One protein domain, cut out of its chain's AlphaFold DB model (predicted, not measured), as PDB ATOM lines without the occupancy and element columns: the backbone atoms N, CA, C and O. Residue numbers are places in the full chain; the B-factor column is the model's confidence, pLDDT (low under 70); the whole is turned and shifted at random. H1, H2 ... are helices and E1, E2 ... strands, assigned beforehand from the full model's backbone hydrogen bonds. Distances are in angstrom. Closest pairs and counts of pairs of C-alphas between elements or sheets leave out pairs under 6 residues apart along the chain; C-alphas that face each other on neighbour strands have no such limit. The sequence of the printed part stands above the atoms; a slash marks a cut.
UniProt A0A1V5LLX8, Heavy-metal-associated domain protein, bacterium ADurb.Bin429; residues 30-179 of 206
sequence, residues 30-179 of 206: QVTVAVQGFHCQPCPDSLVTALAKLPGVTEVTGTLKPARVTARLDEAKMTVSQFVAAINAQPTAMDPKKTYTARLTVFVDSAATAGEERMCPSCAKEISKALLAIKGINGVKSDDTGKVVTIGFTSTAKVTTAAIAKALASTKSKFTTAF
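This is residues 30 to 179 of the 206 residues of the protein "Heavy-metal-associated domain protein" of bacterium ADurb.Bin429 (UniProt A0A1V5LLX8). One strongly twisted sheet runs through the domain and curls round helix H2, and its longest strand, E5, joins two halves: E1, E3 and E2, with H1 packed on E2 and E3, and E7 and E6, with H3 packed on them. H4 covers the short strand E8, which pairs with residues 107 to 109 of E5. The printed part has 150 residues with four named helices and eight named strands, in the order E1 H1 E2 E3 H2 E4 E5 H3 E6 E7 H4 E8. The sheet is branched, its neighbour pairs are antiparallel, and E4 pairs with no named strand. The class is mixed, helices and strands; the whole is compact, with a radius of gyration of the C-alphas of 15.4 A and spans of 44 by 30 by 25 A.

E1, residues 30 to 36, begins at C-alpha 30 (-1.744, 45.726, -12.288) and is 19.7 A long. H1 is residues 42 to 51, E2 57 to 63, E3 68 to 73, H2 80 to 89 and E4 95 to 99. E5, residues 101 to 109, is 25.4 A long and ends at C-alpha 109 (3.255, 46.608, 3.871). H3, residues 121 to 132, is 16.6 A long. E6 is residues 137 to 142, E7 148 to 153 and H4 161 to 169. E8, residues 176 to 178, ends at C-alpha 178 (0.430, 46.420, -3.513).

E1 and E8 lie on one side of E5, with N 34 and O 103 2.8 A apart and N 107 and O 178 2.8 A apart, both within hydrogen-bond range. E7 lies on the other side, with N 104 and O 151 at 2.8 A. E3 is beside E1, with N 31 and O 71 at 2.8 A. E2 and E3 form a hairpin, with N 61 and O 70 at 2.8 A; so do E6 and E7, with N 150 and O 141 at 2.7 A. E4 runs on into E5 at 34 degrees. H2 is on the sheet; its closest C-alphas to E5 are Asn 88 and Thr 101, 5.3 A. H1 lies over E2 and E3 at a height over the sheet of 8.7 A, and only just touches H2, with 3 pairs of C-alphas within 8 A, the closest Leu 51 and Ile 87 at 7.5 A. H3 lies over E7 at a height of 9.2 A. H4 is over E8, and only just over E5 with 3 of its C-alphas, on the same face as H2. H3, with residues 127 to 131 alone, touches H4 at a steep tilt of 43 degrees, opposite ways; the closest C-alphas are Ala 130 and Ala 167, 6.5 A. In H1, H2, H3 and H4 every O i to N i+4 pair is within hydrogen-bond range.

The two farthest C-alphas, of Pro 96 and Ala 112, are 46.1 A apart. The printed part has no cut, and the link from E5 to H3, 11 residues, is long. The mean pLDDT of the printed part is 82.1; residue 94 and residues 111 to 115, 155 to 156 and 172 to 174 are under 70.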
ATOM      1  N   GLN A  30      -2.781  46.728 -12.096       86.94
ATOM      2  CA  GLN A  30      -1.744  45.726 -12.288       86.94
ATOM      3  C   GLN A  30      -1.754  44.732 -11.123       86.94
ATOM      4  O   GLN A  30      -1.730  45.122  -9.953       86.94
ATOM      5  N   VAL A  31      -1.827  43.446 -11.453       88.88
ATOM      6  CA  VAL A  31      -1.931  42.344 -10.499       88.88
ATOM      7  C   VAL A  31      -0.907  41.262 -10.811       88.88
ATOM      8  O   VAL A  31      -0.707  40.898 -11.966       88.88
ATOM      9  N   THR A  32      -0.292  40.711  -9.772       90.88
ATOM     10  CA  THR A  32       0.647  39.595  -9.845       90.88
ATOM     11  C   THR A  32      -0.010  38.350  -9.264       90.88
ATOM     12  O   THR A  32      -0.520  38.343  -8.146       90.88
ATOM     13  N   VAL A  33       0.010  37.263 -10.022       90.00
ATOM     14  CA  VAL A  33      -0.624  35.990  -9.687       90.00
ATOM     15  C   VAL A  33       0.441  34.903  -9.691       90.00
ATOM     16  O   VAL A  33       1.116  34.689 -10.690       90.00
ATOM     17  N   ALA A  34       0.606  34.199  -8.575       88.88
ATOM     18  CA  ALA A  34       1.448  33.014  -8.511       88.88
ATOM     19  C   ALA A  34       0.754  31.846  -9.216       88.88
ATOM     20  O   ALA A  34      -0.395  31.532  -8.905       88.88
ATOM     21  N   VAL A  35       1.454  31.186 -10.139       86.75
ATOM     22  CA  VAL A  35       0.912  30.070 -10.923       86.75
ATOM     23  C   VAL A  35       1.688  28.800 -10.606       86.75
ATOM     24  O   VAL A  35       2.905  28.736 -10.739       86.75
ATOM     25  N   GLN A  36       0.977  27.758 -10.194       83.69
ATOM     26  CA  GLN A  36       1.528  26.422 -10.019       83.69
ATOM     27  C   GLN A  36       1.350  25.622 -11.315       83.69
ATOM     28  O   GLN A  36       0.278  25.656 -11.922       83.69
ATOM     29  N   GLY A  37       2.396  24.898 -11.723       75.50
ATOM     30  CA  GLY A  37       2.423  24.119 -12.969       75.50
ATOM     31  C   GLY A  37       3.390  24.649 -14.032       75.50
ATOM     32  O   GLY A  37       3.500  24.062 -15.106       75.50
ATOM     33  N   PHE A  38       4.125  25.729 -13.753       78.06
ATOM     34  CA  PHE A  38       5.227  26.176 -14.603       78.06
ATOM     35  C   PHE A  38       6.461  25.293 -14.384       78.06
ATOM     36  O   PHE A  38       7.282  25.540 -13.503       78.06
ATOM     37  N   HIS A  39       6.573  24.234 -15.182       75.25
ATOM     38  CA  HIS A  39       7.706  23.303 -15.143       75.25
ATOM     39  C   HIS A  39       8.634  23.432 -16.354       75.25
ATOM     40  O   HIS A  39       9.675  22.784 -16.403       75.25
ATOM     41  N   CYS A  40       8.277  24.264 -17.333       73.38
ATOM     42  CA  CYS A  40       9.027  24.420 -18.570       73.38
ATOM     43  C   CYS A  40       8.907  25.852 -19.099       73.38
ATOM     44  O   CYS A  40       7.902  26.514 -18.846       73.38
ATOM     45  N   GLN A  41       9.911  26.303 -19.854       72.12
ATOM     46  CA  GLN A  41       9.944  27.628 -20.490       72.12
ATOM     47  C   GLN A  41       8.713  27.963 -21.356       72.12
ATOM     48  O   GLN A  41       8.197  29.055 -21.191       72.12
ATOM     49  N   PRO A  42       8.140  27.064 -22.184       79.19
ATOM     50  CA  PRO A  42       6.958  27.401 -22.986       79.19
ATOM     51  C   PRO A  42       5.641  27.472 -22.187       79.19
ATOM     52  O   PRO A  42       4.604  27.858 -22.734       79.19
ATOM     53  N   CYS A  43       5.632  27.066 -20.909       81.06
ATOM     54  CA  CYS A  43       4.434  27.117 -20.066       81.06
ATOM     55  C   CYS A  43       3.936  28.552 -19.803       81.06
ATOM     56  O   CYS A  43       2.739  28.777 -19.997       81.06
ATOM     57  N   PRO A  44       4.784  29.513 -19.375       82.69
ATOM     58  CA  PRO A  44       4.380  30.910 -19.263       82.69
ATOM     59  C   PRO A  44       3.893  31.484 -20.592       82.69
ATOM     60  O   PRO A  44       2.804  32.042 -20.604       82.69
ATOM     61  N   ASP A  45       4.604  31.288 -21.706       83.75
ATOM     62  CA  ASP A  45       4.219  31.872 -23.003       83.75
ATOM     63  C   ASP A  45       2.843  31.407 -23.487       83.75
ATOM     64  O   ASP A  45       2.017  32.211 -23.933       83.75
ATOM     65  N   SER A  46       2.564  30.106 -23.361       85.19
ATOM     66  CA  SER A  46       1.272  29.530 -23.753       85.19
ATOM     67  C   SER A  46       0.132  30.117 -22.923       85.19
ATOM     68  O   SER A  46      -0.920  30.477 -23.459       85.19
ATOM     69  N   LEU A  47       0.353  30.255 -21.612       87.12
ATOM     70  CA  LEU A  47      -0.628  30.835 -20.708       87.12
ATOM     71  C   LEU A  47      -0.822  32.332 -20.988       87.12
ATOM     72  O   LEU A  47      -1.956  32.770 -21.145       87.12
ATOM     73  N   VAL A  48       0.258  33.105 -21.116       88.19
ATOM     74  CA  VAL A  48       0.237  34.540 -21.453       88.19
ATOM     75  C   VAL A  48      -0.528  34.774 -22.754       88.19
ATOM     76  O   VAL A  48      -1.426  35.612 -22.797       88.19
ATOM     77  N   THR A  49      -0.261  33.974 -23.788       86.19
ATOM     78  CA  THR A  49      -0.952  34.058 -25.083       86.19
ATOM     79  C   THR A  49      -2.449  33.770 -24.965       86.19
ATOM     80  O   THR A  49      -3.260  34.403 -25.643       86.19
ATOM     81  N   ALA A  50      -2.848  32.818 -24.117       86.75
ATOM     82  CA  ALA A  50      -4.258  32.536 -23.860       86.75
ATOM     83  C   ALA A  50      -4.934  33.677 -23.081       86.75
ATOM     84  O   ALA A  50      -6.046  34.083 -23.420       86.75
ATOM     85  N   LEU A  51      -4.250  34.232 -22.078       87.75
ATOM     86  CA  LEU A  51      -4.758  35.320 -21.241       87.75
ATOM     87  C   LEU A  51      -4.849  36.653 -21.989       87.75
ATOM     88  O   LEU A  51      -5.789  37.404 -21.757       87.75
ATOM     89  N   ALA A  52      -3.936  36.927 -22.922       86.88
ATOM     90  CA  ALA A  52      -3.952  38.135 -23.749       86.88
ATOM     91  C   ALA A  52      -5.206  38.242 -24.639       86.88
ATOM     92  O   ALA A  52      -5.569  39.328 -25.079       86.88
ATOM     93  N   LYS A  53      -5.893  37.121 -24.896       87.06
ATOM     94  CA  LYS A  53      -7.153  37.086 -25.655       87.06
ATOM     95  C   LYS A  53      -8.378  37.398 -24.791       87.06
ATOM     96  O   LYS A  53      -9.475  37.531 -25.333       87.06
ATOM     97  N   LEU A  54      -8.231  37.462 -23.465       86.19
ATOM     98  CA  LEU A  54      -9.355  37.690 -22.564       86.19
ATOM     99  C   LEU A  54      -9.794  39.162 -22.592       86.19
ATOM    100  O   LEU A  54      -8.962  40.065 -22.462       86.19
ATOM    101  N   PRO A  55     -11.107  39.434 -22.701       81.44
ATOM    102  CA  PRO A  55     -11.614  40.796 -22.669       81.44
ATOM    103  C   PRO A  55     -11.392  41.403 -21.279       81.44
ATOM    104  O   PRO A  55     -11.954  40.938 -20.292       81.44
ATOM    105  N   GLY A  56     -10.587  42.464 -21.213       83.00
ATOM    106  CA  GLY A  56     -10.238  43.146 -19.963       83.00
ATOM    107  C   GLY A  56      -8.793  42.939 -19.509       83.00
ATOM    108  O   GLY A  56      -8.393  43.569 -18.537       83.00
ATOM    109  N   VAL A  57      -7.999  42.126 -20.209       87.06
ATOM    110  CA  VAL A  57      -6.541  42.085 -20.036       87.06
ATOM    111  C   VAL A  57      -5.913  43.068 -21.021       87.06
ATOM    112  O   VAL A  57      -6.079  42.925 -22.229       87.06
ATOM    113  N   THR A  58      -5.218  44.082 -20.511       84.06
ATOM    114  CA  THR A  58      -4.554  45.103 -21.339       84.06
ATOM    115  C   THR A  58      -3.084  44.761 -21.569       84.06
ATOM    116  O   THR A  58      -2.555  44.991 -22.648       84.06
ATOM    117  N   GLU A  59      -2.434  44.184 -20.558       84.75
ATOM    118  CA  GLU A  59      -1.036  43.745 -20.589       84.75
ATOM    119  C   GLU A  59      -0.930  42.446 -19.792       84.75
ATOM    120  O   GLU A  59      -1.610  42.295 -18.775       84.75
ATOM    121  N   VAL A  60      -0.090  41.510 -20.227       87.62
ATOM    122  CA  VAL A  60       0.182  40.276 -19.486       87.62
ATOM    123  C   VAL A  60       1.602  39.798 -19.764       87.62
ATOM    124  O   VAL A  60       2.027  39.715 -20.911       87.62
ATOM    125  N   THR A  61       2.330  39.480 -18.702       86.62
ATOM    126  CA  THR A  61       3.690  38.949 -18.727       86.62
ATOM    127  C   THR A  61       3.780  37.741 -17.801       86.62
ATOM    128  O   THR A  61       3.082  37.655 -16.788       86.62
ATOM    129  N   GLY A  62       4.603  36.764 -18.170       85.62
ATOM    130  CA  GLY A  62       4.795  35.530 -17.413       85.62
ATOM    131  C   GLY A  62       6.258  35.353 -17.042       85.62
ATOM    132  O   GLY A  62       7.129  35.452 -17.896       85.62
ATOM    133  N   THR A  63       6.521  35.046 -15.778       83.88
ATOM    134  CA  THR A  63       7.852  34.752 -15.247       83.88
ATOM    135  C   THR A  63       7.908  33.279 -14.856       83.88
ATOM    136  O   THR A  63       7.014  32.772 -14.173       83.88
ATOM    137  N   LEU A  64       8.950  32.562 -15.288       81.25
ATOM    138  CA  LEU A  64       9.127  31.148 -14.937       81.25
ATOM    139  C   LEU A  64       9.687  30.971 -13.518       81.25
ATOM    140  O   LEU A  64       9.274  30.064 -12.794       81.25
ATOM    141  N   LYS A  65      10.654  31.808 -13.125       82.06
ATOM    142  CA  LYS A  65      11.336  31.746 -11.829       82.06
ATOM    143  C   LYS A  65      11.452  33.159 -11.253       82.06
ATOM    144  O   LYS A  65      12.342  33.874 -11.676       82.06
ATOM    145  N   PRO A  66      10.589  33.545 -10.301       78.94
ATOM    146  CA  PRO A  66       9.513  32.751  -9.700       78.94
ATOM    147  C   PRO A  66       8.333  32.522 -10.660       78.94
ATOM    148  O   PRO A  66       8.038  33.371 -11.490       78.94
ATOM    149  N   ALA A  67       7.626  31.395 -10.509       85.81
ATOM    150  CA  ALA A  67       6.474  31.039 -11.342       85.81
ATOM    151  C   ALA A  67       5.270  31.964 -11.082       85.81
ATOM    152  O   ALA A  67       4.467  31.736 -10.168       85.81
ATOM    153  N   ARG A  68       5.177  33.051 -11.851       87.94
ATOM    154  CA  ARG A  68       4.205  34.134 -11.653       87.94
ATOM    155  C   ARG A  68       3.745  34.707 -12.988       87.94
ATOM    156  O   ARG A  68       4.434  34.605 -13.993       87.94
ATOM    157  N   VAL A  69       2.573  35.323 -12.984       88.50
ATOM    158  CA  VAL A  69       2.014  36.065 -14.113       88.50
ATOM    159  C   VAL A  69       1.619  37.443 -13.611       88.50
ATOM    160  O   VAL A  69       0.865  37.546 -12.644       88.50
ATOM    161  N   THR A  70       2.118  38.491 -14.253       89.06
ATOM    162  CA  THR A  70       1.722  39.870 -13.974       89.06
ATOM    163  C   THR A  70       0.835  40.349 -15.108       89.06
ATOM    164  O   THR A  70       1.182  40.204 -16.271       89.06
ATOM    165  N   ALA A  71      -0.329  40.901 -14.790       89.31
ATOM    166  CA  ALA A  71      -1.256  41.398 -15.793       89.31
ATOM    167  C   ALA A  71      -1.864  42.731 -15.376       89.31
ATOM    168  O   ALA A  71      -2.104  42.970 -14.194       89.31
ATOM    169  N   ARG A  72      -2.145  43.590 -16.352       88.19
ATOM    170  CA  ARG A  72      -2.915  44.814 -16.163       88.19
ATOM    171  C   ARG A  72      -4.360  44.546 -16.556       88.19
ATOM    172  O   ARG A  72      -4.641  44.257 -17.718       88.19
ATOM    173  N   LEU A  73      -5.260  44.636 -15.580       87.25
ATOM    174  CA  LEU A  73      -6.676  44.325 -15.747       87.25
ATOM    175  C   LEU A  73      -7.531  45.588 -15.746       87.25
ATOM    176  O   LEU A  73      -7.430  46.412 -14.843       87.25
ATOM    177  N   ASP A  74      -8.423  45.703 -16.718       87.62
ATOM    178  CA  ASP A  74      -9.507  46.679 -16.716       87.62
ATOM    179  C   ASP A  74     -10.631  46.187 -15.788       87.62
ATOM    180  O   ASP A  74     -11.446  45.338 -16.163       87.62
ATOM    181  N   GLU A  75     -10.683  46.728 -14.565       79.69
ATOM    182  CA  GLU A  75     -11.683  46.356 -13.552       79.69
ATOM    183  C   GLU A  75     -13.132  46.665 -13.973       79.69
ATOM    184  O   GLU A  75     -14.062  46.154 -13.346       79.69
ATOM    185  N   ALA A  76     -13.357  47.437 -15.049       81.00
ATOM    186  CA  ALA A  76     -14.691  47.627 -15.619       81.00
ATOM    187  C   ALA A  76     -15.173  46.410 -16.431       81.00
ATOM    188  O   ALA A  76     -16.379  46.219 -16.596       81.00
ATOM    189  N   LYS A  77     -14.248  45.589 -16.942       83.44
ATOM    190  CA  LYS A  77     -14.542  44.430 -17.803       83.44
ATOM    191  C   LYS A  77     -14.271  43.101 -17.114       83.44
ATOM    192  O   LYS A  77     -14.996  42.138 -17.352       83.44
ATOM    193  N   MET A  78     -13.242  43.044 -16.272       85.25
ATOM    194  CA  MET A  78     -12.755  41.801 -15.691       85.25
ATOM    195  C   MET A  78     -12.250  42.016 -14.264       85.25
ATOM    196  O   MET A  78     -11.425  42.880 -13.992       85.25
ATOM    197  N   THR A  79     -12.737  41.192 -13.338       88.00
ATOM    198  CA  THR A  79     -12.289  41.229 -11.936       88.00
ATOM    199  C   THR A  79     -11.096  40.305 -11.713       88.00
ATOM    200  O   THR A  79     -10.892  39.337 -12.446       88.00
ATOM    201  N   VAL A  80     -10.322  40.555 -10.657       88.12
ATOM    202  CA  VAL A  80      -9.132  39.747 -10.345       88.12
ATOM    203  C   VAL A  80      -9.479  38.292 -10.060       88.12
ATOM    204  O   VAL A  80      -8.772  37.390 -10.503       88.12
ATOM    205  N   SER A  81     -10.583  38.038  -9.358       87.50
ATOM    206  CA  SER A  81     -11.032  36.666  -9.113       87.50
ATOM    207  C   SER A  81     -11.397  35.942 -10.408       87.50
ATOM    208  O   SER A  81     -11.069  34.765 -10.551       87.50
ATOM    209  N   GLN A  82     -12.006  36.638 -11.376       87.94
ATOM    210  CA  GLN A  82     -12.262  36.079 -12.703       87.94
ATOM    211  C   GLN A  82     -10.972  35.822 -13.476       87.94
ATOM    212  O   GLN A  82     -10.892  34.828 -14.186       87.94
ATOM    213  N   PHE A  83      -9.948  36.659 -13.312       89.12
ATOM    214  CA  PHE A  83      -8.645  36.440 -13.937       89.12
ATOM    215  C   PHE A  83      -7.945  35.204 -13.386       89.12
ATOM    216  O   PHE A  83      -7.526  34.336 -14.149       89.12
ATOM    217  N   VAL A  84      -7.927  35.045 -12.064       89.62
ATOM    218  CA  VAL A  84      -7.415  33.829 -11.420       89.62
ATOM    219  C   VAL A  84      -8.223  32.594 -11.839       89.62
ATOM    220  O   VAL A  84      -7.641  31.554 -12.140       89.62
ATOM    221  N   ALA A  85      -9.553  32.699 -11.913       88.06
ATOM    222  CA  ALA A  85     -10.408  31.607 -12.377       88.06
ATOM    223  C   ALA A  85     -10.154  31.250 -13.850       88.06
ATOM    224  O   ALA A  85     -10.115  30.070 -14.187       88.06
ATOM    225  N   ALA A  86      -9.925  32.245 -14.712       88.19
ATOM    226  CA  ALA A  86      -9.597  32.028 -16.115       88.19
ATOM    227  C   ALA A  86      -8.274  31.269 -16.270       88.19
ATOM    228  O   ALA A  86      -8.214  30.338 -17.067       88.19
ATOM    229  N   ILE A  87      -7.257  31.591 -15.457       88.62
ATOM    230  CA  ILE A  87      -6.003  30.824 -15.407       88.62
ATOM    231  C   ILE A  87      -6.263  29.384 -14.948       88.62
ATOM    232  O   ILE A  87      -5.776  28.448 -15.573       88.62
ATOM    233  N   ASN A  88      -7.064  29.195 -13.897       87.38
ATOM    234  CA  ASN A  88      -7.408  27.864 -13.381       87.38
ATOM    235  C   ASN A  88      -8.215  27.009 -14.364       87.38
ATOM    236  O   ASN A  88      -8.241  25.787 -14.237       87.38
ATOM    237  N   ALA A  89      -8.898  27.646 -15.312       86.25
ATOM    238  CA  ALA A  89      -9.612  26.976 -16.387       86.25
ATOM    239  C   ALA A  89      -8.700  26.638 -17.576       86.25
ATOM    240  O   ALA A  89      -9.094  25.833 -18.418       86.25
ATOM    241  N   GLN A  90      -7.499  27.229 -17.666       84.19
ATOM    242  CA  GLN A  90      -6.567  26.904 -18.738       84.19
ATOM    243  C   GLN A  90      -5.908  25.540 -18.491       84.19
ATOM    244  O   GLN A  90      -5.350  25.305 -17.407       84.19
ATOM    245  N   PRO A  91      -5.933  24.643 -19.491       82.44
ATOM    246  CA  PRO A  91      -5.185  23.401 -19.434       82.44
ATOM    247  C   PRO A  91      -3.683  23.682 -19.481       82.44
ATOM    248  O   PRO A  91      -3.225  24.641 -20.105       82.44
ATOM    249  N   THR A  92      -2.900  22.823 -18.836       77.88
ATOM    250  CA  THR A  92      -1.444  22.897 -18.929       77.88
ATOM    251  C   THR A  92      -0.974  22.499 -20.322       77.88
ATOM    252  O   THR A  92      -1.507  21.563 -20.913       77.88
ATOM    253  N   ALA A  93       0.067  23.163 -20.832       71.69
ATOM    254  CA  ALA A  93       0.612  22.869 -22.163       71.69
ATOM    255  C   ALA A  93       1.092  21.411 -22.331       71.69
ATOM    256  O   ALA A  93       1.159  20.908 -23.448       71.69
ATOM    257  N   MET A  94       1.435  20.735 -21.228       68.94
ATOM    258  CA  MET A  94       1.924  19.352 -21.237       68.94
ATOM    259  C   MET A  94       0.816  18.307 -21.103       68.94
ATOM    260  O   MET A  94       0.976  17.194 -21.593       68.94
ATOM    261  N   ASP A  95      -0.279  18.634 -20.415       74.00
ATOM    262  CA  ASP A  95      -1.358  17.687 -20.160       74.00
ATOM    263  C   ASP A  95      -2.715  18.412 -20.168       74.00
ATOM    264  O   ASP A  95      -2.979  19.232 -19.279       74.00
ATOM    265  N   PRO A  96      -3.603  18.113 -21.135       74.69
ATOM    266  CA  PRO A  96      -4.906  18.760 -21.242       74.69
ATOM    267  C   PRO A  96      -5.879  18.358 -20.125       74.69
ATOM    268  O   PRO A  96      -6.920  18.992 -19.975       74.69
ATOM    269  N   LYS A  97      -5.569  17.320 -19.333       76.75
ATOM    270  CA  LYS A  97      -6.373  16.907 -18.171       76.75
ATOM    271  C   LYS A  97      -5.969  17.628 -16.890       76.75
ATOM    272  O   LYS A  97      -6.709  17.569 -15.910       76.75
ATOM    273  N   LYS A  98      -4.806  18.283 -16.869       80.38
ATOM    274  CA  LYS A  98      -4.359  19.098 -15.737       80.38
ATOM    275  C   LYS A  98      -4.538  20.567 -16.061       80.38
ATOM    276  O   LYS A  98      -4.246  21.006 -17.168       80.38
ATOM    277  N   THR A  99      -4.972  21.335 -15.075       83.19
ATOM    278  CA  THR A  99      -5.081  22.785 -15.187       83.19
ATOM    279  C   THR A  99      -4.024  23.478 -14.346       83.19
ATOM    280  O   THR A  99      -3.458  22.905 -13.408       83.19
ATOM    281  N   TYR A 100      -3.739  24.729 -14.695       84.88
ATOM    282  CA  TYR A 100      -2.918  25.575 -13.844       84.88
ATOM    283  C   TYR A 100      -3.627  25.842 -12.512       84.88
ATOM    284  O   TYR A 100      -4.851  25.855 -12.428       84.88
ATOM    285  N   THR A 101      -2.854  26.062 -11.448       86.06
ATOM    286  CA  THR A 101      -3.398  26.553 -10.174       86.06
ATOM    287  C   THR A 101      -2.819  27.926  -9.878       86.06
ATOM    288  O   THR A 101      -1.687  28.056  -9.422       86.06
ATOM    289  N   ALA A 102      -3.608  28.955 -10.139       88.88
ATOM    290  CA  ALA A 102      -3.317  30.345  -9.870       88.88
ATOM    291  C   ALA A 102      -3.816  30.781  -8.490       88.88
ATOM    292  O   ALA A 102      -4.903  30.410  -8.034       88.88
ATOM    293  N   ARG A 103      -3.023  31.627  -7.838       90.00
ATOM    294  CA  ARG A 103      -3.381  32.331  -6.609       90.00
ATOM    295  C   ARG A 103      -2.874  33.766  -6.688       90.00
ATOM    296  O   ARG A 103      -1.746  33.995  -7.108       90.00
ATOM    297  N   LEU A 104      -3.697  34.733  -6.299       89.69
ATOM    298  CA  LEU A 104      -3.322  36.145  -6.326       89.69
ATOM    299  C   LEU A 104      -2.260  36.428  -5.269       89.69
ATOM    300  O   LEU A 104      -2.451  36.080  -4.108       89.69
ATOM    301  N   THR A 105      -1.186  37.094  -5.662       88.38
ATOM    302  CA  THR A 105      -0.142  37.554  -4.754       88.38
ATOM    303  C   THR A 105      -0.438  38.994  -4.359       88.38
ATOM    304  O   THR A 105      -0.586  39.867  -5.210       88.38
ATOM    305  N   VAL A 106      -0.532  39.245  -3.058       87.62
ATOM    306  CA  VAL A 106      -0.724  40.572  -2.480       87.62
ATOM    307  C   VAL A 106       0.467  40.868  -1.589       87.62
ATOM    308  O   VAL A 106       0.765  40.118  -0.660       87.62
ATOM    309  N   PHE A 107       1.143  41.966  -1.882       86.19
ATOM    310  CA  PHE A 107       2.222  42.498  -1.073       86.19
ATOM    311  C   PHE A 107       1.597  43.433  -0.054       86.19
ATOM    312  O   PHE A 107       0.955  44.420  -0.412       86.19
ATOM    313  N   VAL A 108       1.719  43.081   1.215       83.12
ATOM    314  CA  VAL A 108       1.186  43.869   2.312       83.12
ATOM    315  C   VAL A 108       2.359  44.511   3.018       83.12
ATOM    316  O   VAL A 108       3.248  43.826   3.518       83.12
ATOM    317  N   ASP A 109       2.340  45.833   3.060       78.94
ATOM    318  CA  ASP A 109       3.255  46.608   3.871       78.94
ATOM    319  C   ASP A 109       2.462  47.463   4.863       78.94
ATOM    320  O   ASP A 109       1.254  47.680   4.732       78.94
ATOM    321  N   SER A 110       3.122  47.905   5.919       73.31
ATOM    322  CA  SER A 110       2.504  48.753   6.924       73.31
ATOM    323  C   SER A 110       3.545  49.714   7.443       73.31
ATOM    324  O   SER A 110       4.696  49.328   7.628       73.31
ATOM    325  N   ALA A 111       3.133  50.941   7.759       69.62
ATOM    326  CA  ALA A 111       4.025  51.903   8.401       69.62
ATOM    327  C   ALA A 111       4.615  51.359   9.718       69.62
ATOM    328  O   ALA A 111       5.712  51.745  10.100       69.62
ATOM    329  N   ALA A 112       3.908  50.437  10.383       63.97
ATOM    330  CA  ALA A 112       4.364  49.782  11.606       63.97
ATOM    331  C   ALA A 112       5.503  48.772  11.382       63.97
ATOM    332  O   ALA A 112       6.213  48.474  12.329       63.97
ATOM    333  N   THR A 113       5.670  48.267  10.156       65.06
ATOM    334  CA  THR A 113       6.703  47.286   9.766       65.06
ATOM    335  C   THR A 113       7.587  47.806   8.631       65.06
ATOM    336  O   THR A 113       8.238  47.032   7.918       65.06
ATOM    337  N   ALA A 114       7.550  49.122   8.408       67.44
ATOM    338  CA  ALA A 114       8.342  49.801   7.401       67.44
ATOM    339  C   ALA A 114       9.811  49.768   7.838       67.44
ATOM    340  O   ALA A 114      10.168  50.307   8.881       67.44
ATOM    341  N   GLY A 115      10.653  49.102   7.048       67.62
ATOM    342  CA  GLY A 115      12.071  48.889   7.363       67.62
ATOM    343  C   GLY A 115      12.376  47.602   8.132       67.62
ATOM    344  O   GLY A 115      13.544  47.253   8.275       67.62
ATOM    345  N   GLU A 116      11.360  46.856   8.569       71.12
ATOM    346  CA  GLU A 116      11.553  45.514   9.120       71.12
ATOM    347  C   GLU A 116      11.503  44.479   8.001       71.12
ATOM    348  O   GLU A 116      10.640  44.555   7.124       71.12
ATOM    349  N   GLU A 117      12.401  43.490   8.037       73.75
ATOM    350  CA  GLU A 117      12.377  42.396   7.066       73.75
ATOM    351  C   GLU A 117      11.126  41.544   7.268       73.75
ATOM    352  O   GLU A 117      10.426  41.272   6.306       73.75
ATOM    353  N   ARG A 118      10.759  41.234   8.515       75.69
ATOM    354  CA  ARG A 118       9.607  40.396   8.875       75.69
ATOM    355  C   ARG A 118       8.441  41.200   9.433       75.69
ATOM    356  O   ARG A 118       8.621  42.082  10.259       75.69
ATOM    357  N   MET A 119       7.226  40.827   9.043       80.19
ATOM    358  CA  MET A 119       5.998  41.348   9.633       80.19
ATOM    359  C   MET A 119       5.664  40.592  10.926       80.19
ATOM    360  O   MET A 119       5.786  39.366  10.987       80.19
ATOM    361  N   CYS A 120       5.204  41.297  11.967       78.69
ATOM    362  CA  CYS A 120       4.851  40.656  13.235       78.69
ATOM    363  C   CYS A 120       3.786  39.550  13.035       78.69
ATOM    364  O   CYS A 120       2.804  39.760  12.310       78.69
ATOM    365  N   PRO A 121       3.891  38.400  13.729       78.38
ATOM    366  CA  PRO A 121       3.002  37.250  13.517       78.38
ATOM    367  C   PRO A 121       1.523  37.555  13.800       78.38
ATOM    368  O   PRO A 121       0.636  36.978  13.169       78.38
ATOM    369  N   SER A 122       1.237  38.487  14.711       81.75
ATOM    370  CA  SER A 122      -0.126  38.959  14.987       81.75
ATOM    371  C   SER A 122      -0.731  39.708  13.795       81.75
ATOM    372  O   SER A 122      -1.883  39.466  13.450       81.75
ATOM    373  N   CYS A 123       0.053  40.548  13.109       80.50
ATOM    374  CA  CYS A 123      -0.390  41.262  11.909       80.50
ATOM    375  C   CYS A 123      -0.705  40.283  10.770       80.50
ATOM    376  O   CYS A 123      -1.734  40.414  10.111       80.50
ATOM    377  N   ALA A 124       0.126  39.250  10.586       82.56
ATOM    378  CA  ALA A 124      -0.082  38.239   9.545       82.56
ATOM    379  C   ALA A 124      -1.381  37.443   9.758       82.56
ATOM    380  O   ALA A 124      -2.123  37.170   8.807       82.56
ATOM    381  N   LYS A 125      -1.698  37.115  11.019       83.38
ATOM    382  CA  LYS A 125      -2.956  36.447  11.381       83.38
ATOM    383  C   LYS A 125      -4.176  37.332  11.135       83.38
ATOM    384  O   LYS A 125      -5.161  36.841  10.588       83.38
ATOM    385  N   GLU A 126      -4.108  38.614  11.489       84.81
ATOM    386  CA  GLU A 126      -5.203  39.567  11.264       84.81
ATOM    387  C   GLU A 126      -5.508  39.736   9.771       84.81
ATOM    388  O   GLU A 126      -6.665  39.636   9.369       84.81
ATOM    389  N   ILE A 127      -4.475  39.886   8.936       86.31
ATOM    390  CA  ILE A 127      -4.616  39.962   7.472       86.31
ATOM    391  C   ILE A 127      -5.293  38.702   6.937       86.31
ATOM    392  O   ILE A 127      -6.275  38.780   6.201       86.31
ATOM    393  N   SER A 128      -4.812  37.529   7.353       85.69
ATOM    394  CA  SER A 128      -5.380  36.252   6.920       85.69
ATOM    395  C   SER A 128      -6.858  36.133   7.297       85.69
ATOM    396  O   SER A 128      -7.682  35.738   6.475       85.69
ATOM    397  N   LYS A 129      -7.213  36.537   8.519       85.81
ATOM    398  CA  LYS A 129      -8.588  36.507   9.026       85.81
ATOM    399  C   LYS A 129      -9.499  37.506   8.304       85.81
ATOM    400  O   LYS A 129     -10.626  37.153   7.968       85.81
ATOM    401  N   ALA A 130      -9.011  38.715   8.029       85.88
ATOM    402  CA  ALA A 130      -9.744  39.734   7.279       85.88
ATOM    403  C   ALA A 130     -10.029  39.285   5.838       85.88
ATOM    404  O   ALA A 130     -11.137  39.473   5.340       85.88
ATOM    405  N   LEU A 131      -9.062  38.633   5.188       85.12
ATOM    406  CA  LEU A 131      -9.227  38.085   3.841       85.12
ATOM    407  C   LEU A 131     -10.193  36.895   3.817       85.12
ATOM    408  O   LEU A 131     -11.061  36.831   2.952       85.12
ATOM    409  N   LEU A 132     -10.108  35.985   4.790       85.94
ATOM    410  CA  LEU A 132     -11.033  34.849   4.902       85.94
ATOM    411  C   LEU A 132     -12.483  35.272   5.189       85.94
ATOM    412  O   LEU A 132     -13.408  34.520   4.891       85.94
ATOM    413  N   ALA A 133     -12.706  36.471   5.732       86.25
ATOM    414  CA  ALA A 133     -14.048  37.014   5.930       86.25
ATOM    415  C   ALA A 133     -14.732  37.442   4.614       86.25
ATOM    416  O   ALA A 133     -15.956  37.604   4.577       86.25
ATOM    417  N   ILE A 134     -13.978  37.621   3.522       83.69
ATOM    418  CA  ILE A 134     -14.531  37.987   2.214       83.69
ATOM    419  C   ILE A 134     -15.155  36.746   1.567       83.69
ATOM    420  O   ILE A 134     -14.471  35.769   1.252       83.69
ATOM    421  N   LYS A 135     -16.466  36.801   1.297       79.88
ATOM    422  CA  LYS A 135     -17.184  35.738   0.576       79.88
ATOM    423  C   LYS A 135     -16.546  35.506  -0.800       79.88
ATOM    424  O   LYS A 135     -16.623  36.365  -1.674       79.88
ATOM    425  N   GLY A 136     -15.948  34.329  -0.982       82.62
ATOM    426  CA  GLY A 136     -15.290  33.919  -2.226       82.62
ATOM    427  C   GLY A 136     -13.782  33.674  -2.112       82.62
ATOM    428  O   GLY A 136     -13.176  33.211  -3.078       82.62
ATOM    429  N   ILE A 137     -13.176  33.940  -0.951       86.44
ATOM    430  CA  ILE A 137     -11.799  33.544  -0.634       86.44
ATOM    431  C   ILE A 137     -11.835  32.231   0.158       86.44
ATOM    432  O   ILE A 137     -12.507  32.143   1.179       86.44
ATOM    433  N   ASN A 138     -11.122  31.202  -0.315       83.12
ATOM    434  CA  ASN A 138     -11.074  29.878   0.336       83.12
ATOM    435  C   ASN A 138      -9.644  29.458   0.729       83.12
ATOM    436  O   ASN A 138      -9.433  28.485   1.443       83.12
ATOM    437  N   GLY A 139      -8.622  30.188   0.287       82.19
ATOM    438  CA  GLY A 139      -7.246  29.897   0.676       82.19
ATOM    439  C   GLY A 139      -6.468  31.173   0.892       82.19
ATOM    440  O   GLY A 139      -6.446  32.025   0.015       82.19
ATOM    441  N   VAL A 140      -5.801  31.290   2.033       87.25
ATOM    442  CA  VAL A 140      -4.847  32.368   2.287       87.25
ATOM    443  C   VAL A 140      -3.572  31.734   2.818       87.25
ATOM    444  O   VAL A 140      -3.612  30.956   3.769       87.25
ATOM    445  N   LYS A 141      -2.448  32.015   2.162       86.19
ATOM    446  CA  LYS A 141      -1.117  31.574   2.581       86.19
ATOM    447  C   LYS A 141      -0.193  32.775   2.644       86.19
ATOM    448  O   LYS A 141       0.031  33.409   1.620       86.19
ATOM    449  N   SER A 142       0.344  33.065   3.815       85.19
ATOM    450  CA  SER A 142       1.412  34.050   3.982       85.19
ATOM    451  C   SER A 142       2.772  33.385   3.788       85.19
ATOM    452  O   SER A 142       2.914  32.194   4.068       85.19
ATOM    453  N   ASP A 143       3.753  34.137   3.302       83.81
ATOM    454  CA  ASP A 143       5.149  33.700   3.281       83.81
ATOM    455  C   ASP A 143       5.791  33.780   4.686       83.81
ATOM    456  O   ASP A 143       5.203  34.344   5.612       83.81
ATOM    457  N   ASP A 144       7.004  33.239   4.845       77.56
ATOM    458  CA  ASP A 144       7.783  33.243   6.101       77.56
ATOM    459  C   ASP A 144       8.104  34.647   6.641       77.56
ATOM    460  O   ASP A 144       8.453  34.821   7.817       77.56
ATOM    461  N   THR A 145       8.003  35.641   5.765       79.75
ATOM    462  CA  THR A 145       8.185  37.066   6.020       79.75
ATOM    463  C   THR A 145       6.879  37.739   6.448       79.75
ATOM    464  O   THR A 145       6.893  38.769   7.119       79.75
ATOM    465  N   GLY A 146       5.729  37.175   6.068       77.81
ATOM    466  CA  GLY A 146       4.393  37.728   6.289       77.81
ATOM    467  C   GLY A 146       4.027  38.898   5.368       77.81
ATOM    468  O   GLY A 146       2.858  39.272   5.316       77.81
ATOM    469  N   LYS A 147       4.988  39.453   4.619       80.88
ATOM    470  CA  LYS A 147       4.790  40.585   3.701       80.88
ATOM    471  C   LYS A 147       4.157  40.167   2.380       80.88
ATOM    472  O   LYS A 147       3.555  40.996   1.701       80.88
ATOM    473  N   VAL A 148       4.264  38.893   2.006       85.62
ATOM    474  CA  VAL A 148       3.648  38.366   0.789       85.62
ATOM    475  C   VAL A 148       2.529  37.406   1.165       85.62
ATOM    476  O   VAL A 148       2.739  36.410   1.856       85.62
ATOM    477  N   VAL A 149       1.319  37.692   0.691       87.94
ATOM    478  CA  VAL A 149       0.126  36.886   0.956       87.94
ATOM    479  C   VAL A 149      -0.456  36.379  -0.352       87.94
ATOM    480  O   VAL A 149      -0.733  37.129  -1.277       87.94
ATOM    481  N   THR A 150      -0.657  35.073  -0.420       89.00
ATOM    482  CA  THR A 150      -1.165  34.356  -1.581       89.00
ATOM    483  C   THR A 150      -2.615  33.943  -1.337       89.00
ATOM    484  O   THR A 150      -2.905  33.188  -0.408       89.00
ATOM    485  N   ILE A 151      -3.529  34.420  -2.178       89.75
ATOM    486  CA  ILE A 151      -4.978  34.293  -2.017       89.75
ATOM    487  C   ILE A 151      -5.551  33.386  -3.111       89.75
ATOM    488  O   ILE A 151      -5.380  33.623  -4.306       89.75
ATOM    489  N   GLY A 152      -6.257  32.337  -2.701       86.12
ATOM    490  CA  GLY A 152      -7.050  31.464  -3.556       86.12
ATOM    491  C   GLY A 152      -8.520  31.874  -3.549       86.12
ATOM    492  O   GLY A 152      -9.140  31.980  -2.486       86.12
ATOM    493  N   PHE A 153      -9.083  32.050  -4.742       86.12
ATOM    494  CA  PHE A 153     -10.500  32.344  -4.939       86.12
ATOM    495  C   PHE A 153     -11.286  31.089  -5.304       86.12
ATOM    496  O   PHE A 153     -10.769  30.171  -5.941       86.12
ATOM    497  N   THR A 154     -12.566  31.073  -4.950       79.56
ATOM    498  CA  THR A 154     -13.525  30.114  -5.504       79.56
ATOM    499  C   THR A 154     -13.925  30.527  -6.921       79.56
ATOM    500  O   THR A 154     -14.054  31.720  -7.191       79.56
ATOM    501  N   SER A 155     -14.198  29.562  -7.806       66.81
ATOM    502  CA  SER A 155     -14.529  29.796  -9.230       66.81
ATOM    503  C   SER A 155     -15.718  30.756  -9.470       66.81
ATOM    504  O   SER A 155     -15.823  31.379 -10.520       66.81
ATOM    505  N   THR A 156     -16.596  30.939  -8.478       65.38
ATOM    506  CA  THR A 156     -17.780  31.818  -8.541       65.38
ATOM    507  C   THR A 156     -17.601  33.179  -7.856       65.38
ATOM    508  O   THR A 156     -18.538  33.978  -7.812       65.38
ATOM    509  N   ALA A 157     -16.421  33.470  -7.305       76.50
ATOM    510  CA  ALA A 157     -16.169  34.716  -6.590       76.50
ATOM    511  C   ALA A 157     -16.038  35.907  -7.555       76.50
ATOM    512  O   ALA A 157     -15.370  35.809  -8.584       76.50
ATOM    513  N   LYS A 158     -16.616  37.058  -7.189       77.44
ATOM    514  CA  LYS A 158     -16.430  38.356  -7.866       77.44
ATOM    515  C   LYS A 158     -15.728  39.327  -6.917       77.44
ATOM    516  O   LYS A 158     -16.362  40.197  -6.328       77.44
ATOM    517  N   VAL A 159     -14.432  39.124  -6.713       82.88
ATOM    518  CA  VAL A 159     -13.603  39.933  -5.814       82.88
ATOM    519  C   VAL A 159     -12.714  40.849  -6.651       82.88
ATOM    520  O   VAL A 159     -11.988  40.395  -7.538       82.88
ATOM    521  N   THR A 160     -12.788  42.148  -6.366       84.62
ATOM    522  CA  THR A 160     -11.957  43.196  -6.975       84.62
ATOM    523  C   THR A 160     -10.742  43.509  -6.106       84.62
ATOM    524  O   THR A 160     -10.746  43.232  -4.902       84.62
ATOM    525  N   THR A 161      -9.709  44.127  -6.692       83.56
ATOM    526  CA  THR A 161      -8.557  44.604  -5.902       83.56
ATOM    527  C   THR A 161      -8.996  45.617  -4.853       83.56
ATOM    528  O   THR A 161      -8.565  45.552  -3.704       83.56
ATOM    529  N   ALA A 162      -9.936  46.493  -5.217       83.12
ATOM    530  CA  ALA A 162     -10.497  47.499  -4.330       83.12
ATOM    531  C   ALA A 162     -11.166  46.887  -3.089       83.12
ATOM    532  O   ALA A 162     -11.021  47.426  -1.995       83.12
ATOM    533  N   ALA A 163     -11.863  45.751  -3.221       83.12
ATOM    534  CA  ALA A 163     -12.477  45.073  -2.079       83.12
ATOM    535  C   ALA A 163     -11.422  44.544  -1.094       83.12
ATOM    536  O   ALA A 163     -11.576  44.697   0.117       83.12
ATOM    537  N   ILE A 164     -10.334  43.974  -1.617       84.69
ATOM    538  CA  ILE A 164      -9.215  43.456  -0.821       84.69
ATOM    539  C   ILE A 164      -8.473  44.605  -0.129       84.69
ATOM    540  O   ILE A 164      -8.288  44.577   1.087       84.69
ATOM    541  N   ALA A 165      -8.119  45.647  -0.886       83.88
ATOM    542  CA  ALA A 165      -7.453  46.836  -0.362       83.88
ATOM    543  C   ALA A 165      -8.302  47.518   0.718       83.88
ATOM    544  O   ALA A 165      -7.797  47.875   1.777       83.88
ATOM    545  N   LYS A 166      -9.619  47.629   0.503       82.44
ATOM    546  CA  LYS A 166     -10.546  48.211   1.478       82.44
ATOM    547  C   LYS A 166     -10.673  47.361   2.740       82.44
ATOM    548  O   LYS A 166     -10.709  47.928   3.830       82.44
ATOM    549  N   ALA A 167     -10.725  46.033   2.624       82.12
ATOM    550  CA  ALA A 167     -10.768  45.142   3.784       82.12
ATOM    551  C   ALA A 167      -9.507  45.287   4.653       82.12
ATOM    552  O   ALA A 167      -9.597  45.400   5.874       82.12
ATOM    553  N   LEU A 168      -8.336  45.375   4.018       80.94
ATOM    554  CA  LEU A 168      -7.057  45.522   4.712       80.94
ATOM    555  C   LEU A 168      -6.849  46.937   5.277       80.94
ATOM    556  O   LEU A 168      -6.415  47.078   6.420       80.94
ATOM    557  N   ALA A 169      -7.279  47.976   4.560       79.62
ATOM    558  CA  ALA A 169      -7.277  49.356   5.050       79.62
ATOM    559  C   ALA A 169      -8.262  49.587   6.212       79.62
ATOM    560  O   ALA A 169      -8.020  50.442   7.060       79.62
ATOM    561  N   SER A 170      -9.353  48.813   6.284       72.56
ATOM    562  CA  SER A 170     -10.323  48.866   7.396       72.56
ATOM    563  C   SER A 170      -9.798  48.210   8.680       72.56
ATOM    564  O   SER A 170     -10.465  48.246   9.714       72.56
ATOM    565  N   THR A 171      -8.610  47.604   8.631       74.94
ATOM    566  CA  THR A 171      -7.971  46.993   9.797       74.94
ATOM    567  C   THR A 171      -7.241  48.064  10.609       74.94
ATOM    568  O   THR A 171      -6.740  49.047  10.062       74.94
ATOM    569  N   LYS A 172      -7.141  47.872  11.931       62.78
ATOM    570  CA  LYS A 172      -6.554  48.845  12.875       62.78
ATOM    571  C   LYS A 172      -5.158  49.349  12.477       62.78
ATOM    572  O   LYS A 172      -4.828  50.490  12.783       62.78
ATOM    573  N   SER A 173      -4.367  48.532  11.785       62.28
ATOM    574  CA  SER A 173      -2.980  48.849  11.423       62.28
ATOM    575  C   SER A 173      -2.809  49.610  10.100       62.28
ATOM    576  O   SER A 173      -1.670  49.841   9.712       62.28
ATOM    577  N   LYS A 174      -3.898  49.999   9.407       65.38
ATOM    578  CA  LYS A 174      -3.864  50.740   8.123       65.38
ATOM    579  C   LYS A 174      -2.847  50.153   7.132       65.38
ATOM    580  O   LYS A 174      -1.909  50.825   6.710       65.38
ATOM    581  N   PHE A 175      -3.020  48.877   6.804       78.00
ATOM    582  CA  PHE A 175      -2.132  48.181   5.877       78.00
ATOM    583  C   PHE A 175      -2.215  48.786   4.470       78.00
ATOM    584  O   PHE A 175      -3.308  49.030   3.955       78.00
ATOM    585  N   THR A 176      -1.058  48.970   3.842       77.00
ATOM    586  CA  THR A 176      -0.926  49.346   2.435       77.00
ATOM    587  C   THR A 176      -0.731  48.079   1.619       77.00
ATOM    588  O   THR A 176       0.143  47.266   1.907       77.00
ATOM    589  N   THR A 177      -1.548  47.892   0.589       81.38
ATOM    590  CA  THR A 177      -1.491  46.701  -0.261       81.38
ATOM    591  C   THR A 177      -1.020  47.071  -1.651       81.38
ATOM    592  O   THR A 177      -1.649  47.899  -2.310       81.38
ATOM    593  N   ALA A 178       0.029  46.414  -2.120       82.69
ATOM    594  CA  ALA A 178       0.430  46.420  -3.513       82.69
ATOM    595  C   ALA A 178       0.047  45.083  -4.153       82.69
ATOM    596  O   ALA A 178       0.267  44.007  -3.600       82.69
ATOM    597  N   PHE A 179      -0.549  45.153  -5.337       82.81
ATOM    598  CA  PHE A 179      -0.902  43.968  -6.123       82.81
ATOM    599  C   PHE A 179       0.166  43.634  -7.165       82.81
ATOM    600  O   PHE A 179       0.039  42.639  -7.860       82.81
TER     601      PHE A 179